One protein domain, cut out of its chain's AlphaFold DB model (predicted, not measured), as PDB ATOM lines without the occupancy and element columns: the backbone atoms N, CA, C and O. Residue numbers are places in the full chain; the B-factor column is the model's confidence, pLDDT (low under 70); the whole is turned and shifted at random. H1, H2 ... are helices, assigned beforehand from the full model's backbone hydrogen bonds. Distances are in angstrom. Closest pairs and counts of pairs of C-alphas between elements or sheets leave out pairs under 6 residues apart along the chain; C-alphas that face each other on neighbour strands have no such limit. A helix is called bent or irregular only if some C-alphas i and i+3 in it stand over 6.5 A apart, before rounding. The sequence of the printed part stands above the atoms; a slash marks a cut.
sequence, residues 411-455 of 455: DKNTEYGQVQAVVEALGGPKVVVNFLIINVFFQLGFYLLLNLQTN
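What this domain is: This is residues 411 to 455 of the 455 residues of the protein "FHA domain-containing protein" of Micromonas commoda (strain RCC299 / NOUM17 / CCMP2709) (UniProt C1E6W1). One long helix, H2, makes most of the length, and a shorter helix, H1, meets its beginning at nearly a right angle, so that the two form an L with a tight corner. Residues 436 to 455, of which 436 to 453 belong to H2, stick out as a free arm, and residues 413 to 419, of which 415 to 419 belong to H1, stand free at the other limb. The printed part has 45 residues with two named helices, H1 then H2 along the chain, and no named strand; the class is all helix. The whole is extended, with a radius of gyration of the C-alphas of 16.1 A and spans of 53 by 18 by 10 A.

Where its parts are: H2 is the longest helix, residues 429 to 453, 36.2 A from its first C-alpha at (173.335, 168.266, 188.627) to its last at (209.401, 170.670, 191.289). H1 covers residues 415 to 425 and measures 15.7 A; its first C-alpha, that of Glu 415, is at (171.197, 154.228, 196.067). Neither helix is bent or irregular.

How they stand to each other: H2 and H1 are close but not clearly touching, with 2 pairs of C-alphas within 8 A. Their closest C-alphas are those of Val 423 and Pro 429, 5.8 A apart. Their lines are about perpendicular, at 88 degrees, and their centres are 23.0 A apart. In both H1 and H2 every O i to N i+4 pair is within hydrogen-bond range.

The domain as a whole: The outline is a rod, and the two C-alphas farthest apart, those of Asp 411 and Asn 455, are 53.2 A apart. The printed part has no cut and ends at residue 455, the chain's last residue. The link from H1 to H2, 3 residues, is tight. The mean pLDDT of the printed part is 73.2, with 60 for H1 and 83 for H2; residues 411 to 423, 425 to 426 and 454 to 455 are under 70.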
ATOM      1  N   ASP A 411     162.181 154.272 195.465       55.56
ATOM      2  CA  ASP A 411     162.179 154.281 196.928       55.56
ATOM      3  C   ASP A 411     163.265 155.231 197.459       55.56
ATOM      4  O   ASP A 411     164.398 155.219 196.959       55.56
ATOM      5  N   LYS A 412     162.965 155.974 198.537       54.75
ATOM      6  CA  LYS A 412     163.911 156.833 199.291       54.75
ATOM      7  C   LYS A 412     165.255 156.147 199.611       54.75
ATOM      8  O   LYS A 412     166.259 156.826 199.815       54.75
ATOM      9  N   ASN A 413     165.265 154.811 199.635       48.22
ATOM     10  CA  ASN A 413     166.386 153.967 200.046       48.22
ATOM     11  C   ASN A 413     167.109 153.253 198.891       48.22
ATOM     12  O   ASN A 413     168.039 152.491 199.144       48.22
ATOM     13  N   THR A 414     166.714 153.471 197.634       55.03
ATOM     14  CA  THR A 414     167.546 153.031 196.505       55.03
ATOM     15  C   THR A 414     168.727 153.989 196.356       55.03
ATOM     16  O   THR A 414     168.565 155.198 196.506       55.03
ATOM     17  N   GLU A 415     169.927 153.471 196.087       51.94
ATOM     18  CA  GLU A 415     171.197 154.228 196.067       51.94
ATOM     19  C   GLU A 415     171.120 155.527 195.236       51.94
ATOM     20  O   GLU A 415     171.715 156.546 195.579       51.94
ATOM     21  N   TYR A 416     170.291 155.536 194.194       50.16
ATOM     22  CA  TYR A 416     170.040 156.688 193.328       50.16
ATOM     23  C   TYR A 416     169.188 157.802 193.964       50.16
ATOM     24  O   TYR A 416     169.368 158.970 193.620       50.16
ATOM     25  N   GLY A 417     168.294 157.487 194.906       54.78
ATOM     26  CA  GLY A 417     167.489 158.474 195.635       54.78
ATOM     27  C   GLY A 417     168.332 159.334 196.578       54.78
ATOM     28  O   GLY A 417     168.155 160.551 196.628       54.78
ATOM     29  N   GLN A 418     169.316 158.724 197.250       56.16
ATOM     30  CA  GLN A 418     170.278 159.445 198.091       56.16
ATOM     31  C   GLN A 418     171.183 160.347 197.255       56.16
ATOM     32  O   GLN A 418     171.363 161.515 197.592       56.16
ATOM     33  N   VAL A 419     171.697 159.839 196.130       61.06
ATOM     34  CA  VAL A 419     172.512 160.643 195.209       61.06
ATOM     35  C   VAL A 419     171.703 161.819 194.678       61.06
ATOM     36  O   VAL A 419     172.212 162.932 194.653       61.06
ATOM     37  N   GLN A 420     170.436 161.622 194.317       60.09
ATOM     38  CA  GLN A 420     169.598 162.714 193.832       60.09
ATOM     39  C   GLN A 420     169.294 163.751 194.920       60.09
ATOM     40  O   GLN A 420     169.378 164.940 194.634       60.09
ATOM     41  N   ALA A 421     169.015 163.332 196.156       60.53
ATOM     42  CA  ALA A 421     168.813 164.248 197.278       60.53
ATOM     43  C   ALA A 421     170.081 165.057 197.597       60.53
ATOM     44  O   ALA A 421     170.005 166.260 197.829       60.53
ATOM     45  N   VAL A 422     171.256 164.422 197.550       64.12
ATOM     46  CA  VAL A 422     172.549 165.101 197.711       64.12
ATOM     47  C   VAL A 422     172.817 166.048 196.540       64.12
ATOM     48  O   VAL A 422     173.236 167.178 196.754       64.12
ATOM     49  N   VAL A 423     172.530 165.635 195.305       67.50
ATOM     50  CA  VAL A 423     172.678 166.485 194.115       67.50
ATOM     51  C   VAL A 423     171.749 167.693 194.182       67.50
ATOM     52  O   VAL A 423     172.161 168.794 193.838       67.50
ATOM     53  N   GLU A 424     170.516 167.515 194.644       70.62
ATOM     54  CA  GLU A 424     169.546 168.595 194.815       70.62
ATOM     55  C   GLU A 424     169.954 169.537 195.960       70.62
ATOM     56  O   GLU A 424     169.927 170.753 195.781       70.62
ATOM     57  N   ALA A 425     170.464 169.000 197.076       65.38
ATOM     58  CA  ALA A 425     171.034 169.783 198.175       65.38
ATOM     59  C   ALA A 425     172.290 170.578 197.769       65.38
ATOM     60  O   ALA A 425     172.524 171.668 198.283       65.38
ATOM     61  N   LEU A 426     173.083 170.064 196.824       69.44
ATOM     62  CA  LEU A 426     174.286 170.718 196.293       69.44
ATOM     63  C   LEU A 426     173.996 171.726 195.163       69.44
ATOM     64  O   LEU A 426     174.928 172.214 194.528       69.44
ATOM     65  N   GLY A 427     172.727 172.059 194.896       70.00
ATOM     66  CA  GLY A 427     172.352 173.054 193.880       70.00
ATOM     67  C   GLY A 427     172.095 172.472 192.486       70.00
ATOM     68  O   GLY A 427     172.068 173.194 191.488       70.00
ATOM     69  N   GLY A 428     171.884 171.163 192.399       76.75
ATOM     70  CA  GLY A 428     171.493 170.460 191.188       76.75
ATOM     71  C   GLY A 428     172.660 169.866 190.390       76.75
ATOM     72  O   GLY A 428     173.837 170.092 190.684       76.75
ATOM     73  N   PRO A 429     172.352 169.100 189.325       74.69
ATOM     74  CA  PRO A 429     173.335 168.266 188.627       74.69
ATOM     75  C   PRO A 429     174.495 169.065 188.032       74.69
ATOM     76  O   PRO A 429     175.636 168.614 188.033       74.69
ATOM     77  N   LYS A 430     174.212 170.277 187.545       73.25
ATOM     78  CA  LYS A 430     175.214 171.147 186.915       73.25
ATOM     79  C   LYS A 430     176.248 171.649 187.919       73.25
ATOM     80  O   LYS A 430     177.425 171.706 187.582       73.25
ATOM     81  N   VAL A 431     175.823 171.981 189.139       75.88
ATOM     82  CA  VAL A 431     176.721 172.487 190.184       75.88
ATOM     83  C   VAL A 431     177.649 171.374 190.657       75.88
ATOM     84  O   VAL A 431     178.855 171.582 190.725       75.88
ATOM     85  N   VAL A 432     177.118 170.166 190.862       78.75
ATOM     86  CA  VAL A 432     177.916 168.993 191.251       78.75
ATOM     87  C   VAL A 432     178.944 168.627 190.181       78.75
ATOM     88  O   VAL A 432     180.111 168.409 190.500       78.75
ATOM     89  N   VAL A 433     178.542 168.605 188.905       81.94
ATOM     90  CA  VAL A 433     179.464 168.323 187.793       81.94
ATOM     91  C   VAL A 433     180.540 169.403 187.688       81.94
ATOM     92  O   VAL A 433     181.714 169.069 187.556       81.94
ATOM     93  N   ASN A 434     180.177 170.681 187.811       82.06
ATOM     94  CA  ASN A 434     181.147 171.774 187.775       82.06
ATOM     95  C   ASN A 434     182.144 171.682 188.941       82.06
ATOM     96  O   ASN A 434     183.348 171.804 188.738       82.06
ATOM     97  N   PHE A 435     181.667 171.380 190.150       82.75
ATOM     98  CA  PHE A 435     182.518 171.215 191.326       82.75
ATOM     99  C   PHE A 435     183.486 170.034 191.177       82.75
ATOM    100  O   PHE A 435     184.665 170.144 191.509       82.75
ATOM    101  N   LEU A 436     183.011 168.915 190.625       85.94
ATOM    102  CA  LEU A 436     183.837 167.735 190.380       85.94
ATOM    103  C   LEU A 436     184.901 168.007 189.309       85.94
ATOM    104  O   LEU A 436     186.057 167.640 189.498       85.94
ATOM    105  N   ILE A 437     184.541 168.714 188.235       85.81
ATOM    106  CA  ILE A 437     185.481 169.141 187.190       85.81
ATOM    107  C   ILE A 437     186.553 170.066 187.775       85.81
ATOM    108  O   ILE A 437     187.742 169.814 187.582       85.81
ATOM    109  N   ILE A 438     186.159 171.093 188.532       86.62
ATOM    110  CA  ILE A 438     187.094 172.033 189.166       86.62
ATOM    111  C   ILE A 438     188.056 171.288 190.099       86.62
ATOM    112  O   ILE A 438     189.261 171.523 190.048       86.62
ATOM    113  N   ASN A 439     187.554 170.348 190.901       86.25
ATOM    114  CA  ASN A 439     188.382 169.575 191.825       86.25
ATOM    115  C   ASN A 439     189.372 168.653 191.083       86.25
ATOM    116  O   ASN A 439     190.539 168.573 191.459       86.25
ATOM    117  N   VAL A 440     188.955 168.021 189.979       91.69
ATOM    118  CA  VAL A 440     189.845 167.208 189.130       91.69
ATOM    119  C   VAL A 440     190.927 168.066 188.468       91.69
ATOM    120  O   VAL A 440     192.096 167.679 188.470       91.69
ATOM    121  N   PHE A 441     190.585 169.248 187.948       89.19
ATOM    122  CA  PHE A 441     191.577 170.176 187.392       89.19
ATOM    123  C   PHE A 441     192.542 170.704 188.455       89.19
ATOM    124  O   PHE A 441     193.729 170.844 188.174       89.19
ATOM    125  N   PHE A 442     192.070 170.943 189.679       89.06
ATOM    126  CA  PHE A 442     192.922 171.351 190.791       89.06
ATOM    127  C   PHE A 442     193.898 170.238 191.193       89.06
ATOM    128  O   PHE A 442     195.087 170.493 191.365       89.06
ATOM    129  N   GLN A 443     193.433 168.986 191.261       85.56
ATOM    130  CA  GLN A 443     194.283 167.822 191.537       85.56
ATOM    131  C   GLN A 443     195.313 167.577 190.432       85.56
ATOM    132  O   GLN A 443     196.482 167.343 190.732       85.56
ATOM    133  N   LEU A 444     194.911 167.670 189.162       89.88
ATOM    134  CA  LEU A 444     195.826 167.546 188.025       89.88
ATOM    135  C   LEU A 444     196.833 168.697 187.982       89.88
ATOM    136  O   LEU A 444     198.015 168.451 187.767       89.88
ATOM    137  N   GLY A 445     196.396 169.931 188.234       87.69
ATOM    138  CA  GLY A 445     197.272 171.098 188.316       87.69
ATOM    139  C   GLY A 445     198.288 170.979 189.453       87.69
ATOM    140  O   GLY A 445     199.472 171.225 189.243       87.69
ATOM    141  N   PHE A 446     197.858 170.520 190.629       85.69
ATOM    142  CA  PHE A 446     198.740 170.274 191.769       85.69
ATOM    143  C   PHE A 446     199.719 169.122 191.507       85.69
ATOM    144  O   PHE A 446     200.904 169.240 191.804       85.69
ATOM    145  N   TYR A 447     199.263 168.036 190.881       87.62
ATOM    146  CA  TYR A 447     200.120 166.922 190.471       87.62
ATOM    147  C   TYR A 447     201.170 167.349 189.435       87.62
ATOM    148  O   TYR A 447     202.323 166.921 189.490       87.62
ATOM    149  N   LEU A 448     200.795 168.226 188.505       84.31
ATOM    150  CA  LEU A 448     201.693 168.746 187.478       84.31
ATOM    151  C   LEU A 448     202.703 169.745 188.066       84.31
ATOM    152  O   LEU A 448     203.875 169.697 187.706       84.31
ATOM    153  N   LEU A 449     202.285 170.569 189.033       82.94
ATOM    154  CA  LEU A 449     203.180 171.428 189.815       82.94
ATOM    155  C   LEU A 449     204.183 170.619 190.642       82.94
ATOM    156  O   LEU A 449     205.365 170.951 190.641       82.94
ATOM    157  N   LEU A 450     203.746 169.542 191.298       82.31
ATOM    158  CA  LEU A 450     204.649 168.658 192.036       82.31
ATOM    159  C   LEU A 450     205.675 167.997 191.107       82.31
ATOM    160  O   LEU A 450     206.858 167.988 191.429       82.31
ATOM    161  N   ASN A 451     205.261 167.521 189.929       80.69
ATOM    162  CA  ASN A 451     206.183 166.914 188.960       80.69
ATOM    163  C   ASN A 451     207.173 167.911 188.331       80.69
ATOM    164  O   ASN A 451     208.258 167.510 187.901       80.69
ATOM    165  N   LEU A 452     206.817 169.198 188.271       80.19
ATOM    166  CA  LEU A 452     207.712 170.275 187.832       80.19
ATOM    167  C   LEU A 452     208.721 170.695 188.911       80.19
ATOM    168  O   LEU A 452     209.740 171.276 188.566       80.19
ATOM    169  N   GLN A 453     208.457 170.415 190.191       73.25
ATOM    170  CA  GLN A 453     209.401 170.670 191.289       73.25
ATOM    171  C   GLN A 453     210.378 169.509 191.531       73.25
ATOM    172  O   GLN A 453     211.365 169.683 192.242       73.25
ATOM    173  N   THR A 454     210.097 168.324 190.983       66.56
ATOM    174  CA  THR A 454     210.915 167.110 191.162       66.56
ATOM    175  C   THR A 454     211.895 166.824 190.018       66.56
ATOM    176  O   THR A 454     212.654 165.862 190.125       66.56
ATOM    177  N   ASN A 455     211.879 167.618 188.942       53.50
ATOM    178  CA  ASN A 455     212.913 167.646 187.895       53.50
ATOM    179  C   ASN A 455     213.726 168.931 188.022       53.50
ATOM    180  O   ASN A 455     214.928 168.887 187.683       53.50
TER     181      ASN A 455